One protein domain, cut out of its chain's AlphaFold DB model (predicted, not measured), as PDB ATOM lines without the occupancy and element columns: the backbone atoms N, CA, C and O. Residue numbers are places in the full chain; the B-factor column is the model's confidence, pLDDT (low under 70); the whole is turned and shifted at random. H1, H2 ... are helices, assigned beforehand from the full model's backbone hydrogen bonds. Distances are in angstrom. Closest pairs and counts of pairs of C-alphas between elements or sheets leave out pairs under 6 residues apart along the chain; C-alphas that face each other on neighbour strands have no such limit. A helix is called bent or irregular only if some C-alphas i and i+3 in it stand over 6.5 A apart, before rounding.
ATOM      1  N   ILE A   2      26.317 102.818  -4.680       56.97
ATOM      2  CA  ILE A   2      25.793 101.486  -5.037       56.97
ATOM      3  C   ILE A   2      25.132 100.876  -3.795       56.97
ATOM      4  O   ILE A   2      25.774 100.756  -2.749       56.97
ATOM      5  N   ARG A   3      23.840 100.539  -3.878       69.56
ATOM      6  CA  ARG A   3      23.147  99.818  -2.803       69.56
ATOM      7  C   ARG A   3      23.589  98.363  -2.835       69.56
ATOM      8  O   ARG A   3      23.545  97.731  -3.883       69.56
ATOM      9  N   VAL A   4      24.011  97.845  -1.685       75.38
ATOM     10  CA  VAL A   4      24.291  96.413  -1.532       75.38
ATOM     11  C   VAL A   4      22.965  95.669  -1.637       75.38
ATOM     12  O   VAL A   4      22.056  95.935  -0.848       75.38
ATOM     13  N   VAL A   5      22.867  94.787  -2.627       79.81
ATOM     14  CA  VAL A   5      21.702  93.932  -2.855       79.81
ATOM     15  C   VAL A   5      21.637  92.909  -1.710       79.81
ATOM     16  O   VAL A   5      22.655  92.280  -1.422       79.81
ATOM     17  N   PRO A   6      20.504  92.790  -0.995       80.94
ATOM     18  CA  PRO A   6      20.367  91.824   0.092       80.94
ATOM     19  C   PRO A   6      20.261  90.394  -0.450       80.94
ATOM     20  O   PRO A   6      19.862  90.194  -1.598       80.94
ATOM     21  N   ASP A   7      20.556  89.392   0.378       83.62
ATOM     22  CA  ASP A   7      20.377  87.994  -0.020       83.62
ATOM     23  C   ASP A   7      18.894  87.690  -0.269       83.62
ATOM     24  O   ASP A   7      18.006  88.247   0.379       83.62
ATOM     25  N   GLN A   8      18.602  86.790  -1.210       82.44
ATOM     26  CA  GLN A   8      17.224  86.489  -1.622       82.44
ATOM     27  C   GLN A   8      16.357  85.950  -0.472       82.44
ATOM     28  O   GLN A   8      15.155  86.206  -0.426       82.44
ATOM     29  N   GLN A   9      16.974  85.257   0.487       81.44
ATOM     30  CA  GLN A   9      16.318  84.745   1.695       81.44
ATOM     31  C   GLN A   9      15.840  85.861   2.633       81.44
ATOM     32  O   GLN A   9      14.932  85.658   3.432       81.44
ATOM     33  N   ASP A  10      16.413  87.056   2.505       82.38
ATOM     34  CA  ASP A  10      16.190  88.166   3.425       82.38
ATOM     35  C   ASP A  10      15.077  89.101   2.967       82.38
ATOM     36  O   ASP A  10      14.577  89.917   3.745       82.38
ATOM     37  N   VAL A  11      14.706  89.004   1.690       85.00
ATOM     38  CA  VAL A  11      13.695  89.844   1.049       85.00
ATOM     39  C   VAL A  11      12.393  89.896   1.862       85.00
ATOM     40  O   VAL A  11      11.914  91.009   2.091       85.00
ATOM     41  N   PRO A  12      11.844  88.782   2.390       86.44
ATOM     42  CA  PRO A  12      10.640  88.827   3.221       86.44
ATOM     43  C   PRO A  12      10.819  89.656   4.500       86.44
ATOM     44  O   PRO A  12       9.939  90.439   4.850       86.44
ATOM     45  N   THR A  13      11.970  89.540   5.170       86.81
ATOM     46  CA  THR A  13      12.273  90.299   6.394       86.81
ATOM     47  C   THR A  13      12.359  91.795   6.107       86.81
ATOM     48  O   THR A  13      11.817  92.602   6.860       86.81
ATOM     49  N   TYR A  14      12.996  92.179   4.997       87.81
ATOM     50  CA  TYR A  14      13.035  93.576   4.564       87.81
ATOM     51  C   TYR A  14      11.646  94.100   4.193       87.81
ATOM     52  O   TYR A  14      11.293  95.205   4.597       87.81
ATOM     53  N   ILE A  15      10.843  93.324   3.459       88.81
ATOM     54  CA  ILE A  15       9.470  93.708   3.111       88.81
ATOM     55  C   ILE A  15       8.652  93.946   4.381       88.81
ATOM     56  O   ILE A  15       8.042  95.006   4.504       88.81
ATOM     57  N   ALA A  16       8.680  93.017   5.340       87.00
ATOM     58  CA  ALA A  16       7.972  93.159   6.612       87.00
ATOM     59  C   ALA A  16       8.439  94.401   7.390       87.00
ATOM     60  O   ALA A  16       7.616  95.196   7.844       87.00
ATOM     61  N   TYR A  17       9.757  94.613   7.465       88.50
ATOM     62  CA  TYR A  17      10.352  95.781   8.110       88.50
ATOM     63  C   TYR A  17       9.859  97.099   7.495       88.50
ATOM     64  O   TYR A  17       9.414  98.000   8.208       88.50
ATOM     65  N   PHE A  18       9.912  97.226   6.167       89.25
ATOM     66  CA  PHE A  18       9.463  98.441   5.489       89.25
ATOM     67  C   PHE A  18       7.948  98.610   5.557       89.25
ATOM     68  O   PHE A  18       7.477  99.738   5.671       89.25
ATOM     69  N   TRP A  19       7.185  97.519   5.513       89.00
ATOM     70  CA  TRP A  19       5.732  97.558   5.629       89.00
ATOM     71  C   TRP A  19       5.290  98.167   6.961       89.00
ATOM     72  O   TRP A  19       4.503  99.116   6.967       89.00
ATOM     73  N   ASP A  20       5.861  97.691   8.069       86.81
ATOM     74  CA  ASP A  20       5.589  98.196   9.417       86.81
ATOM     75  C   ASP A  20       5.971  99.679   9.560       86.81
ATOM     76  O   ASP A  20       5.177 100.521   9.982       86.81
ATOM     77  N   ARG A  21       7.162 100.050   9.084       84.00
ATOM     78  CA  ARG A  21       7.644 101.438   9.153       84.00
ATOM     79  C   ARG A  21       6.895 102.401   8.243       84.00
ATOM     80  O   ARG A  21       6.774 103.580   8.560       84.00
ATOM     81  N   LEU A  22       6.377 101.921   7.118       84.38
ATOM     82  CA  LEU A  22       5.513 102.726   6.268       84.38
ATOM     83  C   LEU A  22       4.131 102.909   6.889       84.38
ATOM     84  O   LEU A  22       3.510 103.929   6.580       84.38
ATOM     85  N   LEU A  23       3.639 101.952   7.690       81.69
ATOM     86  CA  LEU A  23       2.351 101.998   8.395       81.69
ATOM     87  C   LEU A  23       2.340 102.999   9.548       81.69
ATOM     88  O   LEU A  23       1.345 103.707   9.693       81.69
ATOM     89  N   GLN A  24       3.434 103.092  10.301       76.56
ATOM     90  CA  GLN A  24       3.583 104.039  11.407       76.56
ATOM     91  C   GLN A  24       3.403 105.481  10.909       76.56
ATOM     92  O   GLN A  24       4.102 105.923   9.993       76.56
ATOM     93  N   GLU A  25       2.458 106.231  11.483       65.44
ATOM     94  CA  GLU A  25       2.396 107.678  11.260       65.44
ATOM     95  C   GLU A  25       3.689 108.316  11.793       65.44
ATOM     96  O   GLU A  25       4.249 107.811  12.766       65.44
ATOM     97  N   PRO A  26       4.236 109.351  11.128       61.00
ATOM     98  CA  PRO A  26       5.432 110.001  11.639       61.00
ATOM     99  C   PRO A  26       5.061 110.624  12.983       61.00
ATOM    100  O   PRO A  26       4.258 111.552  13.032       61.00
ATOM    101  N   ASN A  27       5.587 110.054  14.059       58.25
ATOM    102  CA  ASN A  27       5.383 110.586  15.388       58.25
ATOM    103  C   ASN A  27       6.286 111.816  15.517       58.25
ATOM    104  O   ASN A  27       7.474 111.718  15.224       58.25
ATOM    105  N   GLU A  28       5.751 112.966  15.930       56.12
ATOM    106  CA  GLU A  28       6.543 114.206  16.064       56.12
ATOM    107  C   GLU A  28       7.671 114.077  17.107       56.12
ATOM    108  O   GLU A  28       8.618 114.855  17.096       56.12
ATOM    109  N   LEU A  29       7.583 113.062  17.976       55.81
ATOM    110  CA  LEU A  29       8.578 112.711  18.992       55.81
ATOM    111  C   LEU A  29       9.679 111.764  18.496       55.81
ATOM    112  O   LEU A  29      10.691 111.612  19.178       55.81
ATOM    113  N   ASP A  30       9.507 111.119  17.339       58.31
ATOM    114  CA  ASP A  30      10.628 110.444  16.692       58.31
ATOM    115  C   ASP A  30      11.445 111.539  16.011       58.31
ATOM    116  O   ASP A  30      11.130 111.951  14.895       58.31
ATOM    117  N   GLU A  31      12.503 112.012  16.675       53.66
ATOM    118  CA  GLU A  31      13.405 113.034  16.122       53.66
ATOM    119  C   GLU A  31      13.987 112.615  14.758       53.66
ATOM    120  O   GLU A  31      14.475 113.460  14.013       53.66
ATOM    121  N   ASP A  32      13.901 111.324  14.402       57.50
ATOM    122  CA  ASP A  32      14.514 110.769  13.205       57.50
ATOM    123  C   ASP A  32      13.807 109.503  12.656       57.50
ATOM    124  O   ASP A  32      14.356 108.392  12.721       57.50
ATOM    125  N   PRO A  33      12.601 109.612  12.059       64.12
ATOM    126  CA  PRO A  33      11.903 108.446  11.533       64.12
ATOM    127  C   PRO A  33      12.727 107.792  10.421       64.12
ATOM    128  O   PRO A  33      13.195 108.458   9.498       64.12
ATOM    129  N   ILE A  34      12.872 106.464  10.493       65.44
ATOM    130  CA  ILE A  34      13.693 105.664   9.564       65.44
ATOM    131  C   ILE A  34      13.168 105.727   8.119       65.44
ATOM    132  O   ILE A  34      13.885 105.384   7.192       65.44
ATOM    133  N   ILE A  35      11.910 106.130   7.903       75.75
ATOM    134  CA  ILE A  35      11.359 106.364   6.563       75.75
ATOM    135  C   ILE A  35      10.691 107.738   6.515       75.75
ATOM    136  O   ILE A  35       9.545 107.934   6.949       75.75
ATOM    137  N   ARG A  36      11.401 108.696   5.918       73.06
ATOM    138  CA  ARG A  36      10.938 110.076   5.741       73.06
ATOM    139  C   ARG A  36      10.163 110.234   4.434       73.06
ATOM    140  O   ARG A  36      10.654 110.768   3.447       73.06
ATOM    141  N   LEU A  37       8.923 109.756   4.430       73.44
ATOM    142  CA  LEU A  37       7.995 109.915   3.306       73.44
ATOM    143  C   LEU A  37       6.728 110.654   3.742       73.44
ATOM    144  O   LEU A  37       6.196 110.382   4.814       73.44
ATOM    145  N   GLY A  38       6.196 111.542   2.897       67.88
ATOM    146  CA  GLY A  38       4.879 112.156   3.118       67.88
ATOM    147  C   GLY A  38       3.720 111.158   2.944       67.88
ATOM    148  O   GLY A  38       3.891 110.106   2.325       67.88
ATOM    149  N   LYS A  39       2.508 111.493   3.425       68.75
ATOM    150  CA  LYS A  39       1.325 110.593   3.397       68.75
ATOM    151  C   LYS A  39       1.024 110.000   2.008       68.75
ATOM    152  O   LYS A  39       0.882 108.786   1.877       68.75
ATOM    153  N   LYS A  40       0.975 110.831   0.957       69.94
ATOM    154  CA  LYS A  40       0.749 110.376  -0.433       69.94
ATOM    155  C   LYS A  40       1.894 109.476  -0.947       69.94
ATOM    156  O   LYS A  40       1.597 108.367  -1.386       69.94
ATOM    157  N   PRO A  41       3.178 109.882  -0.857       79.56
ATOM    158  CA  PRO A  41       4.307 109.012  -1.192       79.56
ATOM    159  C   PRO A  41       4.296 107.655  -0.477       79.56
ATOM    160  O   PRO A  41       4.560 106.641  -1.114       79.56
ATOM    161  N   ARG A  42       3.929 107.602   0.813       82.56
ATOM    162  CA  ARG A  42       3.872 106.347   1.585       82.56
ATOM    163  C   ARG A  42       2.877 105.344   1.016       82.56
ATOM    164  O   ARG A  42       3.210 104.169   0.912       82.56
ATOM    165  N   TYR A  43       1.681 105.786   0.629       84.50
ATOM    166  CA  TYR A  43       0.682 104.899   0.028       84.50
ATOM    167  C   TYR A  43       1.211 104.230  -1.251       84.50
ATOM    168  O   TYR A  43       1.113 103.012  -1.405       84.50
ATOM    169  N   TYR A  44       1.828 105.009  -2.143       87.06
ATOM    170  CA  TYR A  44       2.407 104.474  -3.377       87.06
ATOM    171  C   TYR A  44       3.622 103.582  -3.115       87.06
ATOM    172  O   TYR A  44       3.720 102.517  -3.723       87.06
ATOM    173  N   ALA A  45       4.489 103.961  -2.172       88.31
ATOM    174  CA  ALA A  45       5.620 103.141  -1.756       88.31
ATOM    175  C   ALA A  45       5.155 101.772  -1.243       88.31
ATOM    176  O   ALA A  45       5.688 100.755  -1.678       88.31
ATOM    177  N   ARG A  46       4.109 101.724  -0.401       87.94
ATOM    178  CA  ARG A  46       3.503 100.462   0.059       87.94
ATOM    179  C   ARG A  46       2.950  99.652  -1.109       87.94
ATOM    180  O   ARG A  46       3.251  98.472  -1.224       87.94
ATOM    181  N   ARG A  47       2.177 100.277  -2.003       89.50
ATOM    182  CA  ARG A  47       1.588  99.584  -3.159       89.50
ATOM    183  C   ARG A  47       2.652  98.964  -4.069       89.50
ATOM    184  O   ARG A  47       2.444  97.871  -4.587       89.50
ATOM    185  N   ASP A  48       3.769  99.658  -4.268       90.00
ATOM    186  CA  ASP A  48       4.897  99.141  -5.043       90.00
ATOM    187  C   ASP A  48       5.657  98.049  -4.267       90.00
ATOM    188  O   ASP A  48       6.081  97.073  -4.877       90.00
ATOM    189  N   LEU A  49       5.759  98.158  -2.936       90.69
ATOM    190  CA  LEU A  49       6.433  97.171  -2.084       90.69
ATOM    191  C   LEU A  49       5.758  95.791  -2.148       90.69
ATOM    192  O   LEU A  49       6.455  94.785  -2.192       90.69
ATOM    193  N   VAL A  50       4.422  95.728  -2.247       89.50
ATOM    194  CA  VAL A  50       3.675  94.453  -2.403       89.50
ATOM    195  C   VAL A  50       4.115  93.665  -3.643       89.50
ATOM    196  O   VAL A  50       3.983  92.444  -3.695       89.50
ATOM    197  N   LYS A  51       4.630  94.349  -4.669       90.44
ATOM    198  CA  LYS A  51       5.047  93.720  -5.928       90.44
ATOM    199  C   LYS A  51       6.471  93.168  -5.875       90.44
ATOM    200  O   LYS A  51       6.869  92.448  -6.789       90.44
ATOM    201  N   VAL A  52       7.239  93.512  -4.843       89.75
ATOM    202  CA  VAL A  52       8.634  93.099  -4.694       89.75
ATOM    203  C   VAL A  52       8.697  91.615  -4.338       89.75
ATOM    204  O   VAL A  52       8.113  91.180  -3.350       89.75
ATOM    205  N   LYS A  53       9.422  90.837  -5.147       88.38
ATOM    206  CA  LYS A  53       9.637  89.392  -4.930       88.38
ATOM    207  C   LYS A  53      11.106  88.979  -4.946       88.38
ATOM    208  O   LYS A  53      11.445  87.904  -4.460       88.38
ATOM    209  N   THR A  54      11.978  89.808  -5.509       90.94
ATOM    210  CA  THR A  54      13.405  89.522  -5.670       90.94
ATOM    211  C   THR A  54      14.249  90.572  -4.966       90.94
ATOM    212  O   THR A  54      13.792  91.694  -4.730       90.94
ATOM    213  N   SER A  55      15.493  90.220  -4.648       86.81
ATOM    214  CA  SER A  55      16.453  91.155  -4.060       86.81
ATOM    215  C   SER A  55      16.721  92.366  -4.947       86.81
ATOM    216  O   SER A  55      16.858  93.482  -4.449       86.81
ATOM    217  N   GLU A  56      16.754  92.160  -6.261       88.06
ATOM    218  CA  GLU A  56      16.928  93.227  -7.248       88.06
ATOM    219  C   GLU A  56      15.728  94.176  -7.243       88.06
ATOM    220  O   GLU A  56      15.902  95.382  -7.071       88.06
ATOM    221  N   ALA A  57      14.505  93.636  -7.291       88.94
ATOM    222  CA  ALA A  57      13.286  94.439  -7.208       88.94
ATOM    223  C   ALA A  57      13.199  95.217  -5.883       88.94
ATOM    224  O   ALA A  57      12.698  96.342  -5.849       88.94
ATOM    225  N   LEU A  58      13.713  94.649  -4.788       89.62
ATOM    226  CA  LEU A  58      13.789  95.330  -3.498       89.62
ATOM    227  C   LEU A  58      14.793  96.489  -3.533       89.62
ATOM    228  O   LEU A  58      14.506  97.566  -3.010       89.62
ATOM    229  N   ALA A  59      15.954  96.293  -4.162       87.81
ATOM    230  CA  ALA A  59      16.962  97.336  -4.322       87.81
ATOM    231  C   ALA A  59      16.468  98.482  -5.224       87.81
ATOM    232  O   ALA A  59      16.694  99.655  -4.909       87.81
ATOM    233  N   GLU A  60      15.750  98.166  -6.302       89.50
ATOM    234  CA  GLU A  60      15.098  99.147  -7.179       89.50
ATOM    235  C   GLU A  60      14.010  99.927  -6.441       89.50
ATOM    236  O   GLU A  60      14.006 101.161  -6.449       89.50
ATOM    237  N   TRP A  61      13.125  99.219  -5.733       92.31
ATOM    238  CA  TRP A  61      12.097  99.834  -4.900       92.31
ATOM    239  C   TRP A  61      12.716 100.781  -3.868       92.31
ATOM    240  O   TRP A  61      12.303 101.937  -3.747       92.31
ATOM    241  N   ALA A  62      13.761 100.332  -3.174       88.38
ATOM    242  CA  ALA A  62      14.449 101.141  -2.184       88.38
ATOM    243  C   ALA A  62      15.109 102.366  -2.835       88.38
ATOM    244  O   ALA A  62      15.095 103.447  -2.252       88.38
ATOM    245  N   THR A  63      15.666 102.229  -4.041       87.88
ATOM    246  CA  THR A  63      16.254 103.346  -4.802       87.88
ATOM    247  C   THR A  63      15.222 104.409  -5.144       87.88
ATOM    248  O   THR A  63      15.522 105.597  -5.060       87.88
ATOM    249  N   LYS A  64      14.005 103.983  -5.478       88.44
ATOM    250  CA  LYS A  64      12.899 104.868  -5.832       88.44
ATOM    251  C   LYS A  64      12.298 105.595  -4.626       88.44
ATOM    252  O   LYS A  64      11.896 106.746  -4.761       88.44
ATOM    253  N   TRP A  65      12.204 104.927  -3.475       89.06
ATOM    254  CA  TRP A  65      11.392 105.408  -2.351       89.06
ATOM    255  C   TRP A  65      12.168 105.783  -1.089       89.06
ATOM    256  O   TRP A  65      11.608 106.457  -0.232       89.06
ATOM    257  N   LEU A  66      13.419 105.359  -0.934       87.19
ATOM    258  CA  LEU A  66      14.181 105.548   0.302       87.19
ATOM    259  C   LEU A  66      15.446 106.354   0.062       87.19
ATOM    260  O   LEU A  66      16.073 106.249  -0.993       87.19
ATOM    261  N   THR A  67      15.893 107.077   1.082       85.75
ATOM    262  CA  THR A  67      17.238 107.653   1.062       85.75
ATOM    263  C   THR A  67      18.299 106.556   1.272       85.75
ATOM    264  O   THR A  67      17.995 105.461   1.764       85.75
ATOM    265  N   PRO A  68      19.569 106.804   0.908       83.44
ATOM    266  CA  PRO A  68      20.661 105.884   1.230       83.44
ATOM    267  C   PRO A  68      20.841 105.647   2.738       83.44
ATOM    268  O   PRO A  68      21.296 104.575   3.139       83.44
ATOM    269  N   GLU A  69      20.492 106.627   3.573       83.69
ATOM    270  CA  GLU A  69      20.580 106.526   5.033       83.69
ATOM    271  C   GLU A  69      19.493 105.620   5.605       83.69
ATOM    272  O   GLU A  69      19.809 104.720   6.384       83.69
ATOM    273  N   ASP A  70      18.250 105.776   5.147       85.12
ATOM    274  CA  ASP A  70      17.125 104.910   5.522       85.12
ATOM    275  C   ASP A  70      17.415 103.448   5.160       85.12
ATOM    276  O   ASP A  70      17.186 102.531   5.950       85.12
ATOM    277  N   TRP A  71      18.007 103.225   3.982       86.75
ATOM    278  CA  TRP A  71      18.450 101.899   3.549       86.75
ATOM    279  C   TRP A  71      19.533 101.315   4.461       86.75
ATOM    280  O   TRP A  71      19.479 100.137   4.822       86.75
ATOM    281  N   ARG A  72      20.514 102.133   4.864       85.06
ATOM    282  CA  ARG A  72      21.569 101.712   5.795       85.06
ATOM    283  C   ARG A  72      20.975 101.330   7.152       85.06
ATOM    284  O   ARG A  72      21.281 100.249   7.649       85.06
ATOM    285  N   ARG A  73      20.085 102.164   7.702       84.31
ATOM    286  CA  ARG A  73      19.384 101.912   8.971       84.31
ATOM    287  C   ARG A  73      18.553 100.630   8.913       84.31
ATOM    288  O   ARG A  73      18.638  99.817   9.828       84.31
ATOM    289  N   ALA A  74      17.817 100.407   7.824       85.31
ATOM    290  CA  ALA A  74      17.043  99.184   7.623       85.31
ATOM    291  C   ALA A  74      17.933  97.936   7.603       85.31
ATOM    292  O   ALA A  74      17.661  96.959   8.298       85.31
ATOM    293  N   ARG A  75      19.045  97.986   6.865       86.31
ATOM    294  CA  ARG A  75      20.018  96.889   6.813       86.31
ATOM    295  C   ARG A  75      20.603  96.579   8.188       86.31
ATOM    296  O   ARG A  75      20.720  95.412   8.559       86.31
ATOM    297  N   ASP A  76      20.979  97.605   8.940       84.31
ATOM    298  CA  ASP A  76      21.583  97.428  10.259       84.31
ATOM    299  C   ASP A  76      20.545  96.903  11.272       84.31
ATOM    300  O   ASP A  76      20.860  96.025  12.075       84.31
ATOM    301  N   ALA A  77      19.280  97.326  11.161       82.81
ATOM    302  CA  ALA A  77      18.171  96.795  11.954       82.81
ATOM    303  C   ALA A  77      17.876  95.318  11.647       82.81
ATOM    304  O   ALA A  77      17.763  94.512  12.570       82.81
ATOM    305  N   VAL A  78      17.812  94.934  10.368       82.69
ATOM    306  CA  VAL A  78      17.613  93.534   9.958       82.69
ATOM    307  C   VAL A  78      18.777  92.659  10.439       82.69
ATOM    308  O   VAL A  78      18.553  91.582  10.992       82.69
ATOM    309  N   ARG A  79      20.025  93.138  10.326       82.44
ATOM    310  CA  ARG A  79      21.207  92.447  10.879       82.44
ATOM    311  C   ARG A  79      21.123  92.273  12.394       82.44
ATOM    312  O   ARG A  79      21.396  91.184  12.896       82.44
ATOM    313  N   ALA A  80      20.733  93.319  13.119       77.88
ATOM    314  CA  ALA A  80      20.568  93.258  14.566       77.88
ATOM    315  C   ALA A  80      19.447  92.288  14.976       77.88
ATOM    316  O   ALA A  80      19.608  91.564  15.959       77.88
ATOM    317  N   SER A  81      18.346  92.232  14.216       74.25
ATOM    318  CA  SER A  81      17.256  91.271  14.439       74.25
ATOM    319  C   SER A  81      17.755  89.838  14.307       74.25
ATOM    320  O   SER A  81      17.604  89.059  15.244       74.25
ATOM    321  N   ARG A  82      18.477  89.518  13.223       70.75
ATOM    322  CA  ARG A  82      19.075  88.183  13.047       70.75
ATOM    323  C   ARG A  82      20.032  87.825  14.159       70.75
ATOM    324  O   ARG A  82      20.028  86.700  14.641       70.75
ATOM    325  N   TYR A  83      20.862  88.777  14.572       71.81
ATOM    326  CA  TYR A  83      21.785  88.555  15.672       71.81
ATOM    327  C   TYR A  83      21.041  88.228  16.973       71.81
ATOM    328  O   TYR A  83      21.475  87.360  17.727       71.81
ATOM    329  N   LYS A  84      19.913  88.898  17.237       70.69
ATOM    330  CA  LYS A  84      19.070  88.640  18.410       70.69
ATOM    331  C   LYS A  84      18.337  87.305  18.317       70.69
ATOM    332  O   LYS A  84      18.382  86.564  19.289       70.69
ATOM    333  N   GLU A  85      17.706  86.990  17.192       64.94
ATOM    334  CA  GLU A  85      16.979  85.729  16.985       64.94
ATOM    335  C   GLU A  85      17.922  84.529  17.057       64.94
ATOM    336  O   GLU A  85      17.697  83.623  17.857       64.94
ATOM    337  N   ARG A  86      19.058  84.584  16.350       65.31
ATOM    338  CA  ARG A  86      20.078  83.526  16.402       65.31
ATOM    339  C   ARG A  86      20.651  83.358  17.805       65.31
ATOM    340  O   ARG A  86      20.740  82.240  18.296       65.31
ATOM    341  N   ASN A  87      20.977  84.448  18.505       64.38
ATOM    342  CA  ASN A  87      21.427  84.339  19.897       64.38
ATOM    343  C   ASN A  87      20.326  83.871  20.851       64.38
ATOM    344  O   ASN A  87      20.646  83.263  21.865       64.38
ATOM    345  N   LYS A  88      19.052  84.173  20.585       60.44
ATOM    346  CA  LYS A  88      17.931  83.699  21.401       60.44
ATOM    347  C   LYS A  88      17.779  82.187  21.260       60.44
ATOM    348  O   LYS A  88      17.684  81.524  22.282       60.44
ATOM    349  N   LEU A  89      17.847  81.657  20.040       57.22
ATOM    350  CA  LEU A  89      17.793  80.215  19.773       57.22
ATOM    351  C   LEU A  89      18.984  79.477  20.391       57.22
ATOM    352  O   LEU A  89      18.797  78.506  21.114       57.22
ATOM    353  N   VAL A  90      20.199  80.007  20.227       57.56
ATOM    354  CA  VAL A  90      21.414  79.459  20.860       57.56
ATOM    355  C   VAL A  90      21.344  79.525  22.392       57.56
ATOM    356  O   VAL A  90      21.917  78.693  23.083       57.56
ATOM    357  N   ARG A  91      20.645  80.512  22.964       55.62
ATOM    358  CA  ARG A  91      20.448  80.608  24.420       55.62
ATOM    359  C   ARG A  91      19.331  79.710  24.944       55.62
ATOM    360  O   ARG A  91      19.404  79.347  26.109       55.62
ATOM    361  N   ALA A  92      18.309  79.434  24.138       55.75
ATOM    362  CA  ALA A  92      17.165  78.617  24.529       55.75
ATOM    363  C   ALA A  92      17.474  77.114  24.436       55.75
ATOM    364  O   ALA A  92      17.082  76.373  25.325       55.75
ATOM    365  N   SER A  93      18.238  76.699  23.421       54.12
ATOM    366  CA  SER A  93      18.535  75.287  23.126       54.12
ATOM    367  C   SER A  93      19.775  74.723  23.833       54.12
ATOM    368  O   SER A  93      20.047  73.529  23.744       54.12
ATOM    369  N   MET A  94      20.573  75.553  24.520       63.78
ATOM    370  CA  MET A  94      21.844  75.109  25.107       63.78
ATOM    371  C   MET A  94      21.839  75.189  26.626       63.78
ATOM    372  O   MET A  94      21.529  76.233  27.206       63.78
TER     373      MET A  94
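What this domain is: This is residues 2 to 94 of the 146 residues of an uncharacterized protein of Halomonas subglaciescola (UniProt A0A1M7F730). Three shorter helices, H1, H2 and H3, make a small up-and-down bundle, each running against the one before it, and the long H4 crosses H1 steeply. Residues 83 to 94, of which 83 to 92 belong to H4, stick out as an arm, and residues 27 to 32 stick out as a loop. The printed part has 93 residues, with four named helices in the order H1 H2 H3 H4, no named strand, and the class all helix. It is only just compact, close to loose, with a radius of gyration of the C-alphas of 14.3 A and spans of 48 by 33 by 23 A.

How they stand to each other: Begin at H1, residues 8 to 23, the hub, which touches three helices. It is irregular: C-alphas 9 and 12 are 7.2 A apart. With residues 15 to 22 alone it touches H2, residues 39 to 49, closest at the C-alphas of Leu 22 and Arg 42, 6.1 A; this hairpin has a shallow tilt of 21 degrees, opposite ways. H2 forms the next hairpin with H3, residues 55 to 65, at 12 degrees, closest at C-alphas 45 and 65, 6.2 A. H1 and H3 only just touch, only at their ends, with C-alphas 8 and 55 closest at 5.3 A. H4, residues 68 to 92, touches H1 at a steep tilt of 67 degrees, only just short of about perpendicular; C-alphas 14 and 78 are closest, 7.1 A. H2 and H4 are apart. Every O i to N i+4 pair is within hydrogen-bond range in H2, H3 and H4, and 10 of 12 in H1.

Where its parts are: Find C-alpha 8 at (17.224, 86.489, -1.622); H1 runs 23.7 A from there. H2 measures 15.4 A, H3 15.2 A. H4 runs 36.0 A to C-alpha 92 at (17.165, 78.617, 24.529).

The domain as a whole: C-alphas 40 and 94 are farthest apart, 48.4 A. The printed part has no cut; the link H1 to H2 is long. Look for pLDDT under 70 at residues 2 to 3, 25 to 34, 38 to 40 and 85 to 94.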